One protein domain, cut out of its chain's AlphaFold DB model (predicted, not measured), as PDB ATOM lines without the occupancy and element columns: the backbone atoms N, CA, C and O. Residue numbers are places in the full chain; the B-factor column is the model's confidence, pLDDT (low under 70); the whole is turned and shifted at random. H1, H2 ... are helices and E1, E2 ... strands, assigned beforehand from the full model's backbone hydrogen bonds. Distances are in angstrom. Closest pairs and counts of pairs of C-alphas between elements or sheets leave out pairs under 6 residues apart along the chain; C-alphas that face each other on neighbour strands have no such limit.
ATOM      1  N   ALA A 204     -87.993  19.487 158.164       95.94
ATOM      2  CA  ALA A 204     -88.174  20.920 157.980       95.94
ATOM      3  C   ALA A 204     -87.090  21.750 158.683       95.94
ATOM      4  O   ALA A 204     -86.537  21.352 159.708       95.94
ATOM      5  N   GLU A 205     -86.866  22.953 158.160       95.50
ATOM      6  CA  GLU A 205     -85.989  23.975 158.732       95.50
ATOM      7  C   GLU A 205     -86.828  25.036 159.443       95.50
ATOM      8  O   GLU A 205     -87.498  25.852 158.802       95.50
ATOM      9  N   ILE A 206     -86.806  25.058 160.773       94.00
ATOM     10  CA  ILE A 206     -87.602  26.001 161.559       94.00
ATOM     11  C   ILE A 206     -86.778  27.249 161.868       94.00
ATOM     12  O   ILE A 206     -85.835  27.226 162.660       94.00
ATOM     13  N   VAL A 207     -87.172  28.377 161.279       92.50
ATOM     14  CA  VAL A 207     -86.569  29.685 161.546       92.50
ATOM     15  C   VAL A 207     -87.269  30.322 162.738       92.50
ATOM     16  O   VAL A 207     -88.458  30.631 162.677       92.50
ATOM     17  N   LYS A 208     -86.527  30.567 163.819       91.75
ATOM     18  CA  LYS A 208     -87.037  31.192 165.046       91.75
ATOM     19  C   LYS A 208     -86.099  32.280 165.543       91.75
ATOM     20  O   LYS A 208     -84.980  32.431 165.062       91.75
ATOM     21  N   VAL A 209     -86.549  33.044 166.532       90.69
ATOM     22  CA  VAL A 209     -85.709  34.059 167.173       90.69
ATOM     23  C   VAL A 209     -85.155  33.528 168.487       90.69
ATOM     24  O   VAL A 209     -85.918  33.101 169.351       90.69
ATOM     25  N   ALA A 210     -83.836  33.595 168.660       88.69
ATOM     26  CA  ALA A 210     -83.155  33.171 169.879       88.69
ATOM     27  C   ALA A 210     -82.145  34.220 170.358       88.69
ATOM     28  O   ALA A 210     -81.650  35.039 169.585       88.69
ATOM     29  N   ASN A 211     -81.843  34.196 171.658       89.81
ATOM     30  CA  ASN A 211     -80.756  34.987 172.227       89.81
ATOM     31  C   ASN A 211     -79.444  34.223 172.029       89.81
ATOM     32  O   ASN A 211     -79.214  33.211 172.690       89.81
ATOM     33  N   VAL A 212     -78.600  34.709 171.125       89.88
ATOM     34  CA  VAL A 212     -77.297  34.121 170.816       89.88
ATOM     35  C   VAL A 212     -76.232  34.795 171.690       89.88
ATOM     36  O   VAL A 212     -76.176  36.029 171.739       89.88
ATOM     37  N   PRO A 213     -75.423  34.025 172.438       89.88
ATOM     38  CA  PRO A 213     -74.362  34.578 173.266       89.88
ATOM     39  C   PRO A 213     -73.159  35.002 172.413       89.88
ATOM     40  O   PRO A 213     -72.684  34.251 171.566       89.88
ATOM     41  N   TYR A 214     -72.633  36.186 172.705       89.38
ATOM     42  CA  TYR A 214     -71.401  36.736 172.152       89.38
ATOM     43  C   TYR A 214     -70.478  37.187 173.278       89.38
ATOM     44  O   TYR A 214     -70.916  37.466 174.395       89.38
ATOM     45  N   GLU A 215     -69.192  37.321 172.969       88.88
ATOM     46  CA  GLU A 215     -68.209  37.910 173.872       88.88
ATOM     47  C   GLU A 215     -67.719  39.236 173.297       88.88
ATOM     48  O   GLU A 215     -67.365  39.325 172.120       88.88
ATOM     49  N   ASN A 216     -67.720  40.281 174.123       82.94
ATOM     50  CA  ASN A 216     -67.075  41.544 173.793       82.94
ATOM     51  C   ASN A 216     -65.795  41.678 174.618       82.94
ATOM     52  O   ASN A 216     -65.840  41.569 175.844       82.94
ATOM     53  N   ASP A 217     -64.674  41.934 173.951       84.44
ATOM     54  CA  ASP A 217     -63.427  42.269 174.628       84.44
ATOM     55  C   ASP A 217     -63.490  43.727 175.101       84.44
ATOM     56  O   ASP A 217     -63.411  44.669 174.306       84.44
ATOM     57  N   GLU A 218     -63.669  43.924 176.406       82.00
ATOM     58  CA  GLU A 218     -63.708  45.250 177.001       82.00
ATOM     59  C   GLU A 218     -62.488  45.504 177.893       82.00
ATOM     60  O   GLU A 218     -62.205  44.775 178.844       82.00
ATOM     61  N   PHE A 219     -61.793  46.614 177.636       83.38
ATOM     62  CA  PHE A 219     -60.725  47.098 178.509       83.38
ATOM     63  C   PHE A 219     -61.304  47.723 179.784       83.38
ATOM     64  O   PHE A 219     -61.831  48.836 179.737       83.38
ATOM     65  N   VAL A 220     -61.225  47.046 180.925       83.44
ATOM     66  CA  VAL A 220     -61.745  47.525 182.214       83.44
ATOM     67  C   VAL A 220     -60.669  48.328 182.944       83.44
ATOM     68  O   VAL A 220     -59.542  47.866 183.105       83.44
ATOM     69  N   LEU A 221     -61.013  49.541 183.391       86.69
ATOM     70  CA  LEU A 221     -60.091  50.426 184.108       86.69
ATOM     71  C   LEU A 221     -59.931  50.014 185.575       86.69
ATOM     72  O   LEU A 221     -60.914  49.812 186.287       86.69
ATOM     73  N   GLU A 222     -58.691  50.001 186.055       87.31
ATOM     74  CA  GLU A 222     -58.362  49.728 187.453       87.31
ATOM     75  C   GLU A 222     -58.125  51.032 188.216       87.31
ATOM     76  O   GLU A 222     -57.005  51.520 188.352       87.31
ATOM     77  N   PHE A 223     -59.198  51.610 188.752       85.81
ATOM     78  CA  PHE A 223     -59.126  52.891 189.466       85.81
ATOM     79  C   PHE A 223     -58.340  52.851 190.786       85.81
ATOM     80  O   PHE A 223     -57.995  53.902 191.316       85.81
ATOM     81  N   ASN A 224     -58.071  51.660 191.323       84.56
ATOM     82  CA  ASN A 224     -57.272  51.484 192.537       84.56
ATOM     83  C   ASN A 224     -55.765  51.401 192.256       84.56
ATOM     84  O   ASN A 224     -54.979  51.404 193.201       84.56
ATOM     85  N   ASP A 225     -55.350  51.316 190.989       85.44
ATOM     86  CA  ASP A 225     -53.933  51.338 190.643       85.44
ATOM     87  C   ASP A 225     -53.363  52.744 190.921       85.44
ATOM     88  O   ASP A 225     -53.904  53.731 190.410       85.44
ATOM     89  N   PRO A 226     -52.261  52.875 191.685       82.62
ATOM     90  CA  PRO A 226     -51.659  54.170 192.007       82.62
ATOM     91  C   PRO A 226     -51.335  55.038 190.779       82.62
ATOM     92  O   PRO A 226     -51.356  56.267 190.864       82.62
ATOM     93  N   ARG A 227     -51.077  54.417 189.618       85.31
ATOM     94  CA  ARG A 227     -50.821  55.111 188.347       85.31
ATOM     95  C   ARG A 227     -52.052  55.857 187.833       85.31
ATOM     96  O   ARG A 227     -51.886  56.862 187.143       85.31
ATOM     97  N   MET A 228     -53.267  55.412 188.171       87.19
ATOM     98  CA  MET A 228     -54.518  56.059 187.754       87.19
ATOM     99  C   MET A 228     -54.574  57.495 188.270       87.19
ATOM    100  O   MET A 228     -54.774  58.428 187.497       87.19
ATOM    101  N   GLU A 229     -54.320  57.677 189.564       86.19
ATOM    102  CA  GLU A 229     -54.322  58.987 190.213       86.19
ATOM    103  C   GLU A 229     -53.270  59.915 189.585       86.19
ATOM    104  O   GLU A 229     -53.539  61.089 189.341       86.19
ATOM    105  N   THR A 230     -52.083  59.399 189.247       85.06
ATOM    106  CA  THR A 230     -51.051  60.178 188.542       85.06
ATOM    107  C   THR A 230     -51.520  60.653 187.164       85.06
ATOM    108  O   THR A 230     -51.287  61.807 186.806       85.06
ATOM    109  N   ILE A 231     -52.191  59.790 186.397       84.88
ATOM    110  CA  ILE A 231     -52.691  60.124 185.058       84.88
ATOM    111  C   ILE A 231     -53.821  61.158 185.141       84.88
ATOM    112  O   ILE A 231     -53.807  62.124 184.381       84.88
ATOM    113  N   LEU A 232     -54.764  60.999 186.074       87.50
ATOM    114  CA  LEU A 232     -55.887  61.929 186.253       87.50
ATOM    115  C   LEU A 232     -55.420  63.331 186.666       87.50
ATOM    116  O   LEU A 232     -55.925  64.318 186.128       87.50
ATOM    117  N   ASN A 233     -54.398  63.430 187.522       87.56
ATOM    118  CA  ASN A 233     -53.847  64.718 187.959       87.56
ATOM    119  C   ASN A 233     -53.316  65.564 186.785       87.56
ATOM    120  O   ASN A 233     -53.423  66.789 186.816       87.56
ATOM    121  N   ASN A 234     -52.794  64.932 185.723       85.19
ATOM    122  CA  ASN A 234     -52.354  65.639 184.508       85.19
ATOM    123  C   ASN A 234     -53.517  66.299 183.749       85.19
ATOM    124  O   ASN A 234     -53.299  67.217 182.963       85.19
ATOM    125  N   HIS A 235     -54.744  65.846 183.998       85.06
ATOM    126  CA  HIS A 235     -55.982  66.406 183.462       85.06
ATOM    127  C   HIS A 235     -56.722  67.281 184.486       85.06
ATOM    128  O   HIS A 235     -57.910  67.535 184.312       85.06
ATOM    129  N   GLN A 236     -56.050  67.733 185.557       89.62
ATOM    130  CA  GLN A 236     -56.668  68.506 186.647       89.62
ATOM    131  C   GLN A 236     -57.890  67.793 187.259       89.62
ATOM    132  O   GLN A 236     -58.871  68.426 187.648       89.62
ATOM    133  N   CYS A 237     -57.833  66.460 187.322       88.56
ATOM    134  CA  CYS A 237     -58.850  65.600 187.917       88.56
ATOM    135  C   CYS A 237     -58.220  64.716 189.002       88.56
ATOM    136  O   CYS A 237     -57.035  64.401 188.930       88.56
ATOM    137  N   THR A 238     -58.993  64.283 189.994       88.88
ATOM    138  CA  THR A 238     -58.496  63.395 191.064       88.88
ATOM    139  C   THR A 238     -59.603  62.486 191.603       88.88
ATOM    140  O   THR A 238     -60.787  62.828 191.539       88.88
ATOM    141  N   LEU A 239     -59.217  61.314 192.117       88.06
ATOM    142  CA  LEU A 239     -60.103  60.380 192.826       88.06
ATOM    143  C   LEU A 239     -60.196  60.682 194.328       88.06
ATOM    144  O   LEU A 239     -60.967  60.022 195.030       88.06
ATOM    145  N   ASP A 240     -59.417  61.645 194.823       87.62
ATOM    146  CA  ASP A 240     -59.395  62.088 196.214       87.62
ATOM    147  C   ASP A 240     -60.189  63.393 196.359       87.62
ATOM    148  O   ASP A 240     -59.920  64.408 195.711       87.62
ATOM    149  N   LYS A 241     -61.212  63.350 197.212       88.31
ATOM    150  CA  LYS A 241     -62.148  64.456 197.396       88.31
ATOM    151  C   LYS A 241     -61.489  65.664 198.059       88.31
ATOM    152  O   LYS A 241     -61.781  66.793 197.670       88.31
ATOM    153  N   ASP A 242     -60.622  65.441 199.038       88.75
ATOM    154  CA  ASP A 242     -60.005  66.523 199.804       88.75
ATOM    155  C   ASP A 242     -58.953  67.225 198.940       88.75
ATOM    156  O   ASP A 242     -58.907  68.456 198.864       88.75
ATOM    157  N   LYS A 243     -58.209  66.440 198.156       86.81
ATOM    158  CA  LYS A 243     -57.257  66.942 197.162       86.81
ATOM    159  C   LYS A 243     -57.926  67.725 196.028       86.81
ATOM    160  O   LYS A 243     -57.345  68.692 195.530       86.81
ATOM    161  N   ALA A 244     -59.135  67.334 195.616       87.50
ATOM    162  CA  ALA A 244     -59.918  68.074 194.624       87.50
ATOM    163  C   ALA A 244     -60.234  69.494 195.114       87.50
ATOM    164  O   ALA A 244     -60.046  70.460 194.374       87.50
ATOM    165  N   VAL A 245     -60.649  69.620 196.380       86.12
ATOM    166  CA  VAL A 245     -60.956  70.907 197.022       86.12
ATOM    167  C   VAL A 245     -59.695  71.755 197.187       86.12
ATOM    168  O   VAL A 245     -59.716  72.935 196.848       86.12
ATOM    169  N   GLU A 246     -58.591  71.161 197.648       88.44
ATOM    170  CA  GLU A 246     -57.320  71.867 197.866       88.44
ATOM    171  C   GLU A 246     -56.745  72.457 196.567       88.44
ATOM    172  O   GLU A 246     -56.264  73.590 196.549       88.44
ATOM    173  N   LYS A 247     -56.798  71.697 195.465       86.12
ATOM    174  CA  LYS A 247     -56.179  72.078 194.184       86.12
ATOM    175  C   LYS A 247     -57.140  72.707 193.176       86.12
ATOM    176  O   LYS A 247     -56.703  73.072 192.084       86.12
ATOM    177  N   GLY A 248     -58.425  72.820 193.515       85.75
ATOM    178  CA  GLY A 248     -59.470  73.266 192.590       85.75
ATOM    179  C   GLY A 248     -59.648  72.332 191.388       85.75
ATOM    180  O   GLY A 248     -59.967  72.790 190.294       85.75
ATOM    181  N   TRP A 249     -59.374  71.038 191.563       91.94
ATOM    182  CA  TRP A 249     -59.456  70.014 190.519       91.94
ATOM    183  C   TRP A 249     -60.832  69.344 190.492       91.94
ATOM    184  O   TRP A 249     -61.554  69.332 191.488       91.94
ATOM    185  N   SER A 250     -61.192  68.752 189.353       87.94
ATOM    186  CA  SER A 250     -62.468  68.043 189.214       87.94
ATOM    187  C   SER A 250     -62.419  66.700 189.944       87.94
ATOM    188  O   SER A 250     -61.522  65.880 189.726       87.94
ATOM    189  N   TYR A 251     -63.389  66.464 190.824       89.81
ATOM    190  CA  TYR A 251     -63.489  65.218 191.579       89.81
ATOM    191  C   TYR A 251     -64.197  64.137 190.755       89.81
ATOM    192  O   TYR A 251     -65.385  64.261 190.452       89.81
ATOM    193  N   ILE A 252     -63.490  63.051 190.432       86.94
ATOM    194  CA  ILE A 252     -64.071  61.889 189.749       86.94
ATOM    195  C   ILE A 252     -64.760  61.011 190.793       86.94
ATOM    196  O   ILE A 252     -64.161  60.118 191.394       86.94
ATOM    197  N   LYS A 253     -66.040  61.304 191.032       83.12
ATOM    198  CA  LYS A 253     -66.853  60.608 192.033       83.12
ATOM    199  C   LYS A 253     -67.221  59.193 191.587       83.12
ATOM    200  O   LYS A 253     -67.106  58.246 192.362       83.12
ATOM    201  N   GLU A 254     -67.677  59.058 190.347       82.56
ATOM    202  CA  GLU A 254     -68.060  57.775 189.764       82.56
ATOM    203  C   GLU A 254     -66.855  57.181 189.036       82.56
ATOM    204  O   GLU A 254     -66.335  57.747 188.079       82.56
ATOM    205  N   ARG A 255     -66.366  56.037 189.518       87.12
ATOM    206  CA  ARG A 255     -65.188  55.345 188.972       87.12
ATOM    207  C   ARG A 255     -65.554  54.559 187.709       87.12
ATOM    208  O   ARG A 255     -65.462  53.335 187.678       87.12
ATOM    209  N   THR A 256     -66.030  55.270 186.692       84.38
ATOM    210  CA  THR A 256     -66.538  54.722 185.427       84.38
ATOM    211  C   THR A 256     -65.880  55.414 184.233       84.38
ATOM    212  O   THR A 256     -65.293  56.493 184.352       84.38
ATOM    213  N   LYS A 257     -65.947  54.794 183.048       83.19
ATOM    214  CA  LYS A 257     -65.394  55.391 181.821       83.19
ATOM    215  C   LYS A 257     -66.186  56.624 181.391       83.19
ATOM    216  O   LYS A 257     -65.617  57.555 180.822       83.19
ATOM    217  N   GLU A 258     -67.490  56.616 181.633       83.69
ATOM    218  CA  GLU A 258     -68.423  57.689 181.303       83.69
ATOM    219  C   GLU A 258     -68.074  58.962 182.070       83.69
ATOM    220  O   GLU A 258     -68.018  60.035 181.473       83.69
ATOM    221  N   GLU A 259     -67.772  58.846 183.364       82.94
ATOM    222  CA  GLU A 259     -67.433  59.996 184.202       82.94
ATOM    223  C   GLU A 259     -66.102  60.630 183.784       82.94
ATOM    224  O   GLU A 259     -65.991  61.853 183.691       82.94
ATOM    225  N   LEU A 260     -65.107  59.814 183.418       84.38
ATOM    226  CA  LEU A 260     -63.863  60.315 182.829       84.38
ATOM    227  C   LEU A 260     -64.123  61.067 181.513       84.38
ATOM    228  O   LEU A 260     -63.610  62.170 181.324       84.38
ATOM    229  N   LYS A 261     -64.969  60.523 180.628       83.94
ATOM    230  CA  LYS A 261     -65.337  61.186 179.365       83.94
ATOM    231  C   LYS A 261     -66.062  62.516 179.591       83.94
ATOM    232  O   LYS A 261     -65.765  63.470 178.876       83.94
ATOM    233  N   LYS A 262     -66.966  62.609 180.577       85.00
ATOM    234  CA  LYS A 262     -67.640  63.874 180.942       85.00
ATOM    235  C   LYS A 262     -66.644  64.953 181.368       85.00
ATOM    236  O   LYS A 262     -66.847  66.121 181.059       85.00
ATOM    237  N   ASN A 263     -65.548  64.551 182.008       82.25
ATOM    238  CA  ASN A 263     -64.450  65.436 182.403       82.25
ATOM    239  C   ASN A 263     -63.421  65.667 181.273       82.25
ATOM    240  O   ASN A 263     -62.307  66.119 181.519       82.25
ATOM    241  N   GLY A 264     -63.767  65.351 180.017       79.88
ATOM    242  CA  GLY A 264     -62.915  65.590 178.847       79.88
ATOM    243  C   GLY A 264     -61.728  64.630 178.717       79.88
ATOM    244  O   GLY A 264     -60.843  64.847 177.887       79.88
ATOM    245  N   ILE A 265     -61.689  63.559 179.513       82.81
ATOM    246  CA  ILE A 265     -60.572  62.617 179.542       82.81
ATOM    247  C   ILE A 265     -60.792  61.518 178.502       82.81
ATOM    248  O   ILE A 265     -61.741  60.730 178.567       82.81
ATOM    249  N   ARG A 266     -59.863  61.423 177.545       80.00
ATOM    250  CA  ARG A 266     -59.851  60.358 176.541       80.00
ATOM    251  C   ARG A 266     -59.006  59.182 177.020       80.00
ATOM    252  O   ARG A 266     -57.779  59.251 177.040       80.00
ATOM    253  N   ILE A 267     -59.679  58.080 177.325       80.50
ATOM    254  CA  ILE A 267     -59.039  56.822 177.715       80.50
ATOM    255  C   ILE A 267     -58.252  56.263 176.520       80.50
ATOM    256  O   ILE A 267     -58.772  56.164 175.408       80.50
ATOM    257  N   ASN A 268     -56.987  55.916 176.752       73.44
ATOM    258  CA  ASN A 268     -56.087  55.287 175.784       73.44
ATOM    259  C   ASN A 268     -55.285  54.160 176.465       73.44
ATOM    260  O   ASN A 268     -55.417  53.947 177.669       73.44
ATOM    261  N   GLY A 269     -54.427  53.457 175.722       65.62
ATOM    262  CA  GLY A 269     -53.672  52.301 176.234       65.62
ATOM    263  C   GLY A 269     -52.642  52.588 177.341       65.62
ATOM    264  O   GLY A 269     -51.902  51.686 177.707       65.62
ATOM    265  N   LYS A 270     -52.543  53.824 177.858       75.19
ATOM    266  CA  LYS A 270     -51.659  54.176 178.986       75.19
ATOM    267  C   LYS A 270     -52.350  54.103 180.350       75.19
ATOM    268  O   LYS A 270     -51.672  54.235 181.366       75.19
ATOM    269  N   TYR A 271     -53.672  53.942 180.384       85.31
ATOM    270  CA  TYR A 271     -54.425  53.826 181.632       85.31
ATOM    271  C   TYR A 271     -54.255  52.426 182.234       85.31
ATOM    272  O   TYR A 271     -54.223  51.456 181.477       85.31
ATOM    273  N   PRO A 272     -54.154  52.289 183.568       85.44
ATOM    274  CA  PRO A 272     -54.104  50.979 184.203       85.44
ATOM    275  C   PRO A 272     -55.455  50.269 184.061       85.44
ATOM    276  O   PRO A 272     -56.518  50.860 184.280       85.44
ATOM    277  N   GLY A 273     -55.401  49.002 183.667       85.44
ATOM    278  CA  GLY A 273     -56.566  48.179 183.381       85.44
ATOM    279  C   GLY A 273     -56.186  46.846 182.745       85.44
ATOM    280  O   GLY A 273     -55.018  46.613 182.423       85.44
ATOM    281  N   HIS A 274     -57.182  45.992 182.537       84.75
ATOM    282  CA  HIS A 274     -57.039  44.703 181.863       84.75
ATOM    283  C   HIS A 274     -58.198  44.462 180.895       84.75
ATOM    284  O   HIS A 274     -59.285  45.018 181.040       84.75
ATOM    285  N   HIS A 275     -57.955  43.623 179.897       82.69
ATOM    286  CA  HIS A 275     -58.984  43.146 178.983       82.69
ATOM    287  C   HIS A 275     -59.816  42.053 179.658       82.69
ATOM    288  O   HIS A 275     -59.262  41.146 180.284       82.69
ATOM    289  N   LYS A 276     -61.141  42.156 179.557       85.00
ATOM    290  CA  LYS A 276     -62.082  41.158 180.062       85.00
ATOM    291  C   LYS A 276     -63.124  40.865 178.989       85.00
ATOM    292  O   LYS A 276     -63.783  41.782 178.507       85.00
ATOM    293  N   ASN A 277     -63.325  39.581 178.700       84.44
ATOM    294  CA  ASN A 277     -64.444  39.139 177.877       84.44
ATOM    295  C   ASN A 277     -65.731  39.283 178.688       84.44
ATOM    296  O   ASN A 277     -65.910  38.638 179.727       84.44
ATOM    297  N   ILE A 278     -66.609  40.170 178.236       84.44
ATOM    298  CA  ILE A 278     -67.925  40.370 178.827       84.44
ATOM    299  C   ILE A 278     -68.937  39.649 177.936       84.44
ATOM    300  O   ILE A 278     -69.069  40.014 176.762       84.44
ATOM    301  N   PRO A 279     -69.647  38.634 178.459       87.25
ATOM    302  CA  PRO A 279     -70.702  37.989 177.704       87.25
ATOM    303  C   PRO A 279     -71.867  38.964 177.531       87.25
ATOM    304  O   PRO A 279     -72.312  39.605 178.484       87.25
ATOM    305  N   TYR A 280     -72.380  39.051 176.314       87.69
ATOM    306  CA  TYR A 280     -73.629  39.730 176.002       87.69
ATOM    307  C   TYR A 280     -74.470  38.829 175.101       87.69
ATOM    308  O   TYR A 280     -73.978  37.849 174.549       87.69
ATOM    309  N   THR A 281     -75.760  39.119 174.987       88.56
ATOM    310  CA  THR A 281     -76.650  38.360 174.104       88.56
ATOM    311  C   THR A 281     -77.214  39.278 173.043       88.56
ATOM    312  O   THR A 281     -77.536  40.437 173.316       88.56
ATOM    313  N   VAL A 282     -77.318  38.755 171.827       89.75
ATOM    314  CA  VAL A 282     -77.980  39.421 170.710       89.75
ATOM    315  C   VAL A 282     -79.166  38.564 170.305       89.75
ATOM    316  O   VAL A 282     -79.078  37.340 170.250       89.75
ATOM    317  N   LYS A 283     -80.302  39.211 170.066       89.19
ATOM    318  CA  LYS A 283     -81.504  38.546 169.576       89.19
ATOM    319  C   LYS A 283     -81.362  38.358 168.065       89.19
ATOM    320  O   LYS A 283     -81.390  39.344 167.330       89.19
ATOM    321  N   GLU A 284     -81.209  37.117 167.616       91.06
ATOM    322  CA  GLU A 284     -80.941  36.771 166.216       91.06
ATOM    323  C   GLU A 284     -81.917  35.721 165.685       91.06
ATOM    324  O   GLU A 284     -82.572  35.014 166.454       91.06
ATOM    325  N   CYS A 285     -82.026  35.629 164.357       90.81
ATOM    326  CA  CYS A 285     -82.734  34.528 163.711       90.81
ATOM    327  C   CYS A 285     -81.815  33.306 163.675       90.81
ATOM    328  O   CYS A 285     -80.713  33.382 163.136       90.81
ATOM    329  N   VAL A 286     -82.283  32.196 164.230       92.06
ATOM    330  CA  VAL A 286     -81.594  30.905 164.228       92.06
ATOM    331  C   VAL A 286     -82.445  29.879 163.494       92.06
ATOM    332  O   VAL A 286     -83.668  30.023 163.420       92.06
ATOM    333  N   VAL A 287     -81.788  28.852 162.967       93.88
ATOM    334  CA  VAL A 287     -82.435  27.734 162.281       93.88
ATOM    335  C   VAL A 287     -82.313  26.488 163.153       93.88
ATOM    336  O   VAL A 287     -81.265  26.251 163.754       93.88
ATOM    337  N   GLU A 288     -83.404  25.742 163.261       94.31
ATOM    338  CA  GLU A 288     -83.472  24.438 163.911       94.31
ATOM    339  C   GLU A 288     -83.955  23.401 162.897       94.31
ATOM    340  O   GLU A 288     -85.066  23.515 162.379       94.31
ATOM    341  N   GLU A 289     -83.124  22.393 162.653       95.44
ATOM    342  CA  GLU A 289     -83.457  21.226 161.839       95.44
ATOM    343  C   GLU A 289     -84.386  20.295 162.636       95.44
ATOM    344  O   GLU A 289     -84.071  19.906 163.766       95.44
ATOM    345  N   VAL A 290     -85.540  19.943 162.064       95.94
ATOM    346  CA  VAL A 290     -86.541  19.066 162.690       95.94
ATOM    347  C   VAL A 290     -86.958  17.978 161.708       95.94
ATOM    348  O   VAL A 290     -87.492  18.280 160.651       95.94
ATOM    349  N   GLU A 291     -86.765  16.713 162.079       94.69
ATOM    350  CA  GLU A 291     -87.028  15.550 161.210       94.69
ATOM    351  C   GLU A 291     -88.512  15.142 161.135       94.69
ATOM    352  O   GLU A 291     -88.944  14.508 160.175       94.69
ATOM    353  N   ASP A 292     -89.306  15.474 162.154       95.44
ATOM    354  CA  ASP A 292     -90.692  15.020 162.322       95.44
ATOM    355  C   ASP A 292     -91.700  16.180 162.422       95.44
ATOM    356  O   ASP A 292     -92.746  16.078 163.077       95.44
ATOM    357  N   ALA A 293     -91.415  17.289 161.737       95.69
ATOM    358  CA  ALA A 293     -92.263  18.470 161.736       95.69
ATOM    359  C   ALA A 293     -93.629  18.195 161.085       95.69
ATOM    360  O   ALA A 293     -93.747  17.510 160.069       95.69
ATOM    361  N   LYS A 294     -94.684  18.773 161.671       96.12
ATOM    362  CA  LYS A 294     -96.037  18.798 161.096       96.12
ATOM    363  C   LYS A 294     -96.327  20.197 160.584       96.12
ATOM    364  O   LYS A 294     -96.476  21.123 161.380       96.12
TER     365      LYS A 294
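Overview. This is residues 204 to 294 of the 667 residues of an uncharacterized protein of Ruminococcus sp. OM04-4AA (UniProt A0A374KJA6). A long, twisted two-stranded ribbon, E1 and E2 side by side, forms an arm with a small, loose head at one end, where residues 222 to 272 hold three short helices, H1, H2 and H3, that do not pack on one another. The arm makes most of the length, and both ends of the printed part lie at its far end, away from the head. The printed part has 91 residues, with three named helices and two named strands in the order E1, H1, H2, H3, E2. The sheet has the order E1 - E2 and is antiparallel, and the class is mixed, helices and strands. The whole is extended, with a radius of gyration of the C-alphas of 22.2 A and spans of 75 by 19 by 18 A.

Along the chain. E1 is residues 204 to 221, 48.4 A from first to last C-alpha, and begins with C-alpha 204 at (-88.174, 20.920, 157.980). H1 is residues 226 to 233, 11.5 A long, with C-alpha 226 at (-51.659, 54.170, 192.007). H2 is residues 241 to 247, 10.2 A long, and H3 is residues 257 to 262, 8.8 A long. E2 is residues 273 to 293, 51.2 A long, and ends with C-alpha 293 at (-92.263, 18.470, 161.736).

Arrangement. E1 and E2 are antiparallel neighbours, with 176 degrees between their directions. C-alphas 205 and 289 face each other at 4.9 A, and C-alphas 219 and 275 at 4.3 A. N 204 and O 290, 2.8 A apart, and N 220 and O 274, also 2.8 A apart, are within hydrogen-bond range. E2 bends by 51 degrees at residue 283. The closest C-alphas of E1 and H3 are those of Leu 221 and Lys 257, 7.6 A apart. H1 and H2 are apart, as are H2 and H3, and H1 and H3. H1 and H2 are each apart from E2, and H2 is apart from E1. Residues 237 to 238 pair in parallel with residues 250 to 251, a short pairing outside the named strands. In H2 and H3 every O i to N i+4 pair is within hydrogen-bond range; in H1, 3 of 4 are.

Size, cuts and confidence. The outline is a rod, and the two C-alphas farthest apart are those of Glu 246 and Lys 294, 75.3 A. The first and last printed C-alphas, Ala 204 and Lys 294, are 8.7 A apart. The printed part has no cut. The link from E1 to H1 is tight, with 4 residues; those from H1 to H2, H2 to H3 and H3 to E2 are short, with 7, 9 and 10. The mean pLDDT of the printed part is 86.9, and residue 269 is the one printed residue under 70.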